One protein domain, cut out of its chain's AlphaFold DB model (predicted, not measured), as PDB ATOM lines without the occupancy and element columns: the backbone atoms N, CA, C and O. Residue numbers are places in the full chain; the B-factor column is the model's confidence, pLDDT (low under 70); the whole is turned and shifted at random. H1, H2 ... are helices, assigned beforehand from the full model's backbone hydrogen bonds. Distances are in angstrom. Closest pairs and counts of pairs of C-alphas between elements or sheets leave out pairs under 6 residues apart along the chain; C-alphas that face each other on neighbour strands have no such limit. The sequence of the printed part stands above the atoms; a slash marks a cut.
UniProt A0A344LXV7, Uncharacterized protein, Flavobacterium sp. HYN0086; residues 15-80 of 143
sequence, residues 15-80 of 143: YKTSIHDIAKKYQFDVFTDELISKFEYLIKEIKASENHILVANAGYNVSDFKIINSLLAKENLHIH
ATOM      1  N   TYR A  15      58.050  13.277  -0.849       75.31
ATOM      2  CA  TYR A  15      57.081  14.091  -1.578       75.31
ATOM      3  C   TYR A  15      55.663  13.625  -1.227       75.31
ATOM      4  O   TYR A  15      55.308  12.467  -1.453       75.31
ATOM      5  N   LYS A  16      54.856  14.534  -0.677       77.88
ATOM      6  CA  LYS A  16      53.464  14.283  -0.288       77.88
ATOM      7  C   LYS A  16      52.549  15.103  -1.180       77.88
ATOM      8  O   LYS A  16      52.744  16.305  -1.336       77.88
ATOM      9  N   THR A  17      51.532  14.459  -1.728       78.50
ATOM     10  CA  THR A  17      50.465  15.127  -2.471       78.50
ATOM     11  C   THR A  17      49.144  14.460  -2.129       78.50
ATOM     12  O   THR A  17      49.074  13.236  -2.033       78.50
ATOM     13  N   SER A  18      48.086  15.250  -1.957       80.00
ATOM     14  CA  SER A  18      46.733  14.717  -1.791       80.00
ATOM     15  C   SER A  18      46.003  14.668  -3.131       80.00
ATOM     16  O   SER A  18      46.312  15.434  -4.044       80.00
ATOM     17  N   ILE A  19      44.962  13.838  -3.251       79.12
ATOM     18  CA  ILE A  19      44.102  13.841  -4.448       79.12
ATOM     19  C   ILE A  19      43.475  15.222  -4.710       79.12
ATOM     20  O   ILE A  19      43.226  15.573  -5.859       79.12
ATOM     21  N   HIS A  20      43.269  16.030  -3.663       82.06
ATOM     22  CA  HIS A  20      42.763  17.396  -3.782       82.06
ATOM     23  C   HIS A  20      43.796  18.353  -4.390       82.06
ATOM     24  O   HIS A  20      43.428  19.213  -5.192       82.06
ATOM     25  N   ASP A  21      45.080  18.187  -4.068       85.44
ATOM     26  CA  ASP A  21      46.158  18.976  -4.677       85.44
ATOM     27  C   ASP A  21      46.321  18.624  -6.158       85.44
ATOM     28  O   ASP A  21      46.414  19.517  -7.004       85.44
ATOM     29  N   ILE A  22      46.253  17.328  -6.484       85.75
ATOM     30  CA  ILE A  22      46.263  16.835  -7.867       85.75
ATOM     31  C   ILE A  22      45.051  17.398  -8.627       85.75
ATOM     32  O   ILE A  22      45.204  17.947  -9.719       85.75
ATOM     33  N   ALA A  23      43.859  17.352  -8.030       85.44
ATOM     34  CA  ALA A  23      42.635  17.915  -8.598       85.44
ATOM     35  C   ALA A  23      42.751  19.411  -8.892       85.44
ATOM     36  O   ALA A  23      42.418  19.861  -9.988       85.44
ATOM     37  N   LYS A  24      43.306  20.184  -7.955       87.19
ATOM     38  CA  LYS A  24      43.543  21.617  -8.143       87.19
ATOM     39  C   LYS A  24      44.549  21.892  -9.262       87.19
ATOM     40  O   LYS A  24      44.342  22.814 -10.049       87.19
ATOM     41  N   LYS A  25      45.627  21.105  -9.343       89.25
ATOM     42  CA  LYS A  25      46.679  21.247 -10.362       89.25
ATOM     43  C   LYS A  25      46.168  20.937 -11.768       89.25
ATOM     44  O   LYS A  25      46.497  21.660 -12.704       89.25
ATOM     45  N   TYR A  26      45.364  19.885 -11.907       87.88
ATOM     46  CA  TYR A  26      44.864  19.402 -13.197       87.88
ATOM     47  C   TYR A  26      43.429  19.837 -13.524       87.88
ATOM     48  O   TYR A  26      42.918  19.469 -14.576       87.88
ATOM     49  N   GLN A  27      42.811  20.653 -12.665       87.25
ATOM     50  CA  GLN A  27      41.464  21.210 -12.836       87.25
ATOM     51  C   GLN A  27      40.386  20.143 -13.078       87.25
ATOM     52  O   GLN A  27      39.572  20.273 -13.990       87.25
ATOM     53  N   PHE A  28      40.378  19.096 -12.252       83.69
ATOM     54  CA  PHE A  28      39.366  18.035 -12.292       83.69
ATOM     55  C   PHE A  28      38.600  17.968 -10.960       83.69
ATOM     56  O   PHE A  28      39.100  18.426  -9.929       83.69
ATOM     57  N   ASP A  29      37.393  17.406 -10.961       85.31
ATOM     58  CA  ASP A  29      36.563  17.254  -9.764       85.31
ATOM     59  C   ASP A  29      36.714  15.851  -9.147       85.31
ATOM     60  O   ASP A  29      36.478  14.814  -9.774       85.31
ATOM     61  N   VAL A  30      37.108  15.804  -7.871       78.94
ATOM     62  CA  VAL A  30      37.366  14.549  -7.141       78.94
ATOM     63  C   VAL A  30      36.105  13.692  -6.988       78.94
ATOM     64  O   VAL A  30      36.208  12.469  -6.881       78.94
ATOM     65  N   PHE A  31      34.921  14.295  -6.998       79.75
ATOM     66  CA  PHE A  31      33.649  13.626  -6.749       79.75
ATOM     67  C   PHE A  31      32.913  13.269  -8.037       79.75
ATOM     68  O   PHE A  31      32.336  12.186  -8.101       79.75
ATOM     69  N   THR A  32      32.947  14.129  -9.056       83.25
ATOM     70  CA  THR A  32      32.126  13.940 -10.263       83.25
ATOM     71  C   THR A  32      32.856  13.296 -11.428       83.25
ATOM     72  O   THR A  32      32.204  12.660 -12.253       83.25
ATOM     73  N   ASP A  33      34.180  13.423 -11.504       81.19
ATOM     74  CA  ASP A  33      34.901  12.935 -12.679       81.19
ATOM     75  C   ASP A  33      35.091  11.415 -12.650       81.19
ATOM     76  O   ASP A  33      35.009  10.765 -11.598       81.19
ATOM     77  N   GLU A  34      35.355  10.829 -13.819       82.31
ATOM     78  CA  GLU A  34      35.541   9.387 -13.960       82.31
ATOM     79  C   GLU A  34      36.764   8.890 -13.181       82.31
ATOM     80  O   GLU A  34      37.832   9.508 -13.170       82.31
ATOM     81  N   LEU A  35      36.625   7.721 -12.549       78.62
ATOM     82  CA  LEU A  35      37.675   7.108 -11.732       78.62
ATOM     83  C   LEU A  35      38.984   6.905 -12.515       78.62
ATOM     84  O   LEU A  35      40.068   7.126 -11.976       78.62
ATOM     85  N   ILE A  36      38.887   6.525 -13.791       80.31
ATOM     86  CA  ILE A  36      40.053   6.293 -14.650       80.31
ATOM     87  C   ILE A  36      40.855   7.586 -14.830       80.31
ATOM     88  O   ILE A  36      42.069   7.570 -14.632       80.31
ATOM     89  N   SER A  37      40.198   8.715 -15.115       82.25
ATOM     90  CA  SER A  37      40.872  10.009 -15.278       82.25
ATOM     91  C   SER A  37      41.602  10.444 -14.005       82.25
ATOM     92  O   SER A  37      42.709  10.976 -14.076       82.25
ATOM     93  N   LYS A  38      41.044  10.146 -12.825       84.56
ATOM     94  CA  LYS A  38      41.701  10.422 -11.533       84.56
ATOM     95  C   LYS A  38      43.020   9.659 -11.407       84.56
ATOM     96  O   LYS A  38      44.034  10.243 -11.024       84.56
ATOM     97  N   PHE A  39      43.030   8.377 -11.777       87.25
ATOM     98  CA  PHE A  39      44.255   7.581 -11.777       87.25
ATOM     99  C   PHE A  39      45.252   8.025 -12.853       87.25
ATOM    100  O   PHE A  39      46.451   7.979 -12.604       87.25
ATOM    101  N   GLU A  40      44.809   8.520 -14.011       88.50
ATOM    102  CA  GLU A  40      45.721   9.079 -15.020       88.50
ATOM    103  C   GLU A  40      46.502  10.286 -14.487       88.50
ATOM    104  O   GLU A  40      47.709  10.395 -14.718       88.50
ATOM    105  N   TYR A  41      45.847  11.179 -13.739       88.00
ATOM    106  CA  TYR A  41      46.535  12.295 -13.089       88.00
ATOM    107  C   TYR A  41      47.464  11.832 -11.966       88.00
ATOM    108  O   TYR A  41      48.573  12.354 -11.852       88.00
ATOM    109  N   LEU A  42      47.077  10.803 -11.204       86.56
ATOM    110  CA  LEU A  42      47.970  10.170 -10.232       86.56
ATOM    111  C   LEU A  42      49.236   9.619 -10.906       86.56
ATOM    112  O   LEU A  42      50.337   9.873 -10.427       86.56
ATOM    113  N   ILE A  43      49.108   8.906 -12.031       88.00
ATOM    114  CA  ILE A  43      50.268   8.353 -12.744       88.00
ATOM    115  C   ILE A  43      51.184   9.466 -13.267       88.00
ATOM    116  O   ILE A  43      52.405   9.324 -13.209       88.00
ATOM    117  N   LYS A  44      50.626  10.597 -13.722       87.44
ATOM    118  CA  LYS A  44      51.424  11.768 -14.123       87.44
ATOM    119  C   LYS A  44      52.229  12.345 -12.958       87.44
ATOM    120  O   LYS A  44      53.396  12.670 -13.156       87.44
ATOM    121  N   GLU A  45      51.635  12.441 -11.770       86.31
ATOM    122  CA  GLU A  45      52.349  12.882 -10.563       86.31
ATOM    123  C   GLU A  45      53.426  11.893 -10.141       86.31
ATOM    124  O   GLU A  45      54.537  12.316  -9.827       86.31
ATOM    125  N   ILE A  46      53.127  10.589 -10.184       85.50
ATOM    126  CA  ILE A  46      54.119   9.548  -9.920       85.50
ATOM    127  C   ILE A  46      55.283   9.750 -10.878       85.50
ATOM    128  O   ILE A  46      56.370  10.010 -10.405       85.50
ATOM    129  N   LYS A  47      55.069   9.769 -12.195       85.12
ATOM    130  CA  LYS A  47      56.131   9.958 -13.199       85.12
ATOM    131  C   LYS A  47      56.941  11.253 -13.030       85.12
ATOM    132  O   LYS A  47      58.086  11.313 -13.468       85.12
ATOM    133  N   ALA A  48      56.355  12.295 -12.446       83.88
ATOM    134  CA  ALA A  48      57.028  13.569 -12.222       83.88
ATOM    135  C   ALA A  48      57.870  13.611 -10.933       83.88
ATOM    136  O   ALA A  48      58.676  14.529 -10.792       83.88
ATOM    137  N   SER A  49      57.688  12.674  -9.995       80.12
ATOM    138  CA  SER A  49      58.452  12.652  -8.740       80.12
ATOM    139  C   SER A  49      59.870  12.106  -8.939       80.12
ATOM    140  O   SER A  49      60.141  11.365  -9.870       80.12
ATOM    141  N   GLU A  50      60.824  12.449  -8.083       68.88
ATOM    142  CA  GLU A  50      62.128  11.772  -8.095       68.88
ATOM    143  C   GLU A  50      62.043  10.536  -7.175       68.88
ATOM    144  O   GLU A  50      61.550  10.642  -6.056       68.88
ATOM    145  N   ASN A  51      62.505   9.359  -7.628       65.75
ATOM    146  CA  ASN A  51      62.526   8.090  -6.861       65.75
ATOM    147  C   ASN A  51      61.140   7.500  -6.491       65.75
ATOM    148  O   ASN A  51      60.848   7.232  -5.328       65.75
ATOM    149  N   HIS A  52      60.290   7.275  -7.496       66.12
ATOM    150  CA  HIS A  52      58.861   6.941  -7.399       66.12
ATOM    151  C   HIS A  52      58.455   5.850  -6.379       66.12
ATOM    152  O   HIS A  52      58.503   4.651  -6.662       66.12
ATOM    153  N   ILE A  53      57.925   6.283  -5.232       66.75
ATOM    154  CA  ILE A  53      57.212   5.468  -4.237       66.75
ATOM    155  C   ILE A  53      55.795   6.042  -4.095       66.75
ATOM    156  O   ILE A  53      55.636   7.244  -3.892       66.75
ATOM    157  N   LEU A  54      54.765   5.195  -4.190       69.62
ATOM    158  CA  LEU A  54      53.381   5.563  -3.874       69.62
ATOM    159  C   LEU A  54      53.050   5.078  -2.461       69.62
ATOM    160  O   LEU A  54      53.008   3.873  -2.215       69.62
ATOM    161  N   VAL A  55      52.774   6.014  -1.557       64.00
ATOM    162  CA  VAL A  55      52.165   5.729  -0.254       64.00
ATOM    163  C   VAL A  55      50.741   6.254  -0.309       64.00
ATOM    164  O   VAL A  55      50.525   7.428  -0.594       64.00
ATOM    165  N   ALA A  56      49.767   5.383  -0.086       65.69
ATOM    166  CA  ALA A  56      48.363   5.737  -0.190       65.69
ATOM    167  C   ALA A  56      47.554   5.090   0.930       65.69
ATOM    168  O   ALA A  56      47.957   4.084   1.518       65.69
ATOM    169  N   ASN A  57      46.405   5.691   1.225       58.91
ATOM    170  CA  ASN A  57      45.489   5.190   2.235       58.91
ATOM    171  C   ASN A  57      44.917   3.819   1.816       58.91
ATOM    172  O   ASN A  57      44.619   3.592   0.643       58.91
ATOM    173  N   ALA A  58      44.773   2.911   2.785       52.09
ATOM    174  CA  ALA A  58      44.537   1.470   2.641       52.09
ATOM    175  C   ALA A  58      43.118   1.082   2.159       52.09
ATOM    176  O   ALA A  58      42.547   0.098   2.626       52.09
ATOM    177  N   GLY A  59      42.530   1.868   1.255       59.62
ATOM    178  CA  GLY A  59      41.217   1.618   0.657       59.62
ATOM    179  C   GLY A  59      41.261   0.990  -0.737       59.62
ATOM    180  O   GLY A  59      40.201   0.748  -1.304       59.62
ATOM    181  N   TYR A  60      42.448   0.750  -1.308       68.19
ATOM    182  CA  TYR A  60      42.545   0.177  -2.649       68.19
ATOM    183  C   TYR A  60      42.133  -1.289  -2.660       68.19
ATOM    184  O   TYR A  60      42.749  -2.135  -2.011       68.19
ATOM    185  N   ASN A  61      41.114  -1.582  -3.459       79.12
ATOM    186  CA  ASN A  61      40.741  -2.945  -3.809       79.12
ATOM    187  C   ASN A  61      41.549  -3.423  -5.031       79.12
ATOM    188  O   ASN A  61      42.286  -2.665  -5.671       79.12
ATOM    189  N   VAL A  62      41.395  -4.695  -5.405       84.31
ATOM    190  CA  VAL A  62      42.071  -5.258  -6.586       84.31
ATOM    191  C   VAL A  62      41.764  -4.506  -7.882       84.31
ATOM    192  O   VAL A  62      42.627  -4.431  -8.759       84.31
ATOM    193  N   SER A  63      40.558  -3.964  -8.043       86.75
ATOM    194  CA  SER A  63      40.179  -3.231  -9.257       86.75
ATOM    195  C   SER A  63      40.967  -1.933  -9.391       86.75
ATOM    196  O   SER A  63      41.459  -1.634 -10.481       86.75
ATOM    197  N   ASP A  64      41.177  -1.220  -8.285       87.25
ATOM    198  CA  ASP A  64      42.022  -0.026  -8.255       87.25
ATOM    199  C   ASP A  64      43.464  -0.376  -8.642       87.25
ATOM    200  O   ASP A  64      44.040   0.244  -9.538       87.25
ATOM    201  N   PHE A  65      44.023  -1.445  -8.058       86.56
ATOM    202  CA  PHE A  65      45.358  -1.933  -8.419       86.56
ATOM    203  C   PHE A  65      45.465  -2.341  -9.891       86.56
ATOM    204  O   PHE A  65      46.478  -2.053 -10.526       86.56
ATOM    205  N   LYS A  66      44.431  -2.967 -10.466       87.94
ATOM    206  CA  LYS A  66      44.390  -3.305 -11.898       87.94
ATOM    207  C   LYS A  66      44.439  -2.055 -12.776       87.94
ATOM    208  O   LYS A  66      45.164  -2.052 -13.772       87.94
ATOM    209  N   ILE A  67      43.700  -1.001 -12.419       89.50
ATOM    210  CA  ILE A  67      43.706   0.266 -13.166       89.50
ATOM    211  C   ILE A  67      45.082   0.926 -13.061       89.50
ATOM    212  O   ILE A  67      45.683   1.233 -14.090       89.50
ATOM    213  N   ILE A  68      45.610   1.077 -11.843       88.69
ATOM    214  CA  ILE A  68      46.936   1.659 -11.595       88.69
ATOM    215  C   ILE A  68      48.012   0.892 -12.371       88.69
ATOM    216  O   ILE A  68      48.792   1.503 -13.097       88.69
ATOM    217  N   ASN A  69      48.035  -0.440 -12.273       88.50
ATOM    218  CA  ASN A  69      49.031  -1.273 -12.946       88.50
ATOM    219  C   ASN A  69      48.943  -1.137 -14.478       88.50
ATOM    220  O   ASN A  69      49.960  -1.003 -15.153       88.50
ATOM    221  N   SER A  70      47.723  -1.099 -15.026       89.88
ATOM    222  CA  SER A  70      47.485  -0.880 -16.460       89.88
ATOM    223  C   SER A  70      47.986   0.488 -16.935       89.88
ATOM    224  O   SER A  70      48.611   0.593 -17.991       89.88
ATOM    225  N   LEU A  71      47.747   1.545 -16.155       91.25
ATOM    226  CA  LEU A  71      48.189   2.897 -16.494       91.25
ATOM    227  C   LEU A  71      49.706   3.071 -16.341       91.25
ATOM    228  O   LEU A  71      50.322   3.689 -17.203       91.25
ATOM    229  N   LEU A  72      50.322   2.480 -15.314       89.31
ATOM    230  CA  LEU A  72      51.780   2.461 -15.153       89.31
ATOM    231  C   LEU A  72      52.467   1.740 -16.318       89.31
ATOM    232  O   LEU A  72      53.453   2.248 -16.854       89.31
ATOM    233  N   ALA A  73      51.915   0.610 -16.768       88.94
ATOM    234  CA  ALA A  73      52.477  -0.157 -17.877       88.94
ATOM    235  C   ALA A  73      52.535   0.650 -19.189       88.94
ATOM    236  O   ALA A  73      53.500   0.517 -19.940       88.94
ATOM    237  N   LYS A  74      51.555   1.532 -19.448       90.81
ATOM    238  CA  LYS A  74      51.576   2.450 -20.609       90.81
ATOM    239  C   LYS A  74      52.763   3.417 -20.577       90.81
ATOM    240  O   LYS A  74      53.206   3.873 -21.626       90.81
ATOM    241  N   GLU A  75      53.277   3.706 -19.388       87.56
ATOM    242  CA  GLU A  75      54.403   4.608 -19.145       87.56
ATOM    243  C   GLU A  75      55.733   3.856 -18.930       87.56
ATOM    244  O   GLU A  75      56.712   4.465 -18.505       87.56
ATOM    245  N   ASN A  76      55.795   2.545 -19.217       87.06
ATOM    246  CA  ASN A  76      56.930   1.658 -18.903       87.06
ATOM    247  C   ASN A  76      57.310   1.624 -17.407       87.06
ATOM    248  O   ASN A  76      58.449   1.318 -17.049       87.06
ATOM    249  N   LEU A  77      56.353   1.906 -16.525       86.94
ATOM    250  CA  LEU A  77      56.502   1.788 -15.078       86.94
ATOM    251  C   LEU A  77      55.843   0.496 -14.582       86.94
ATOM    252  O   LEU A  77      54.926  -0.038 -15.204       86.94
ATOM    253  N   HIS A  78      56.305  -0.009 -13.441       86.62
ATOM    254  CA  HIS A  78      55.728  -1.180 -12.784       86.62
ATOM    255  C   HIS A  78      55.761  -1.014 -11.267       86.62
ATOM    256  O   HIS A  78      56.622  -0.322 -10.722       86.62
ATOM    257  N   ILE A  79      54.827  -1.666 -10.581       88.00
ATOM    258  CA  ILE A  79      54.830  -1.727  -9.121       88.00
ATOM    259  C   ILE A  79      55.920  -2.719  -8.705       88.00
ATOM    260  O   ILE A  79      55.851  -3.896  -9.040       88.00
ATOM    261  N   HIS A  80      56.942  -2.246  -7.991       87.12
ATOM    262  CA  HIS A  80      58.017  -3.114  -7.501       87.12
ATOM    263  C   HIS A  80      57.644  -3.801  -6.184       87.12
ATOM    264  O   HIS A  80      57.899  -4.991  -5.999       87.12
TER     265      HIS A  80
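Overview. This is residues 15 to 80 of the 143 residues of an uncharacterized protein of Flavobacterium sp. HYN0086 (UniProt A0A344LXV7). Three helices make a loose row, with the longest, H2, in the middle; H1 packs crosswise on one side of it and H3 packs at a slant on the other. A long loop, residues 49 to 61, leads from H2 to H3, and residues 57 to 63 stick out from the body. The printed part has 66 residues with three named helices, in the order H1, H2, H3, and no named strand; its class is all helix. The whole is compact, with a radius of gyration of the C-alphas of 11.5 A, and its C-alphas span 30 by 26 by 23 A.

Along the chain. Begin at Tyr 15, whose C-alpha stands at (57.081, 14.091, -1.578). Find C-alpha 19 at (44.102, 13.841, -4.448); there H1 begins, residues 19 to 26, 10.4 A from first to last C-alpha. Go on to C-alpha 35 at (37.675, 7.108, -11.732), where H2 begins, and follow x as it rises to 57.028 at C-alpha 48; H2 holds residues 35 to 48 and is 20.4 A long from first to last C-alpha. H3, residues 62 to 74, is 18.6 A long in the same measure and ends with C-alpha 74 at (51.576, 2.450, -20.609).

Arrangement. Start from H2, which touches both other helices. H1 touches H2, and there you will find the C-alphas of Ile 22 and Tyr 41 as the closest pair, 6.9 A apart. Their lines are about perpendicular, at 79 degrees, and H2 touches H1 with residues 41 to 45 alone. H3 touches H2 with residues 67 to 72 alone; look at the closest C-alphas, those of Phe 39 and Ile 68, 6.5 A apart. H2 and H3 run the same way at a steep tilt of 50 degrees. H1 and H3 are apart. In H1, H2 and H3 every O i to N i+4 pair is within hydrogen-bond range.

Size, cuts and confidence. The two C-alphas farthest apart are those of Thr 32 and Asn 51, at 31.1 A, while those of Tyr 15 and His 80, the first and last printed, are 18.2 A apart. The printed part has no cut. The link from H1 to H2 is short, with 8 residues, and the link from H2 to H3 is long, with 13. Look at residues 57 to 63, of which 62 and 63 belong to H3: this stretch stands free. In the B-factor column the mean pLDDT of the printed part is 81.6; it is under 70 at residues 50 to 60, where the model's confidence is low.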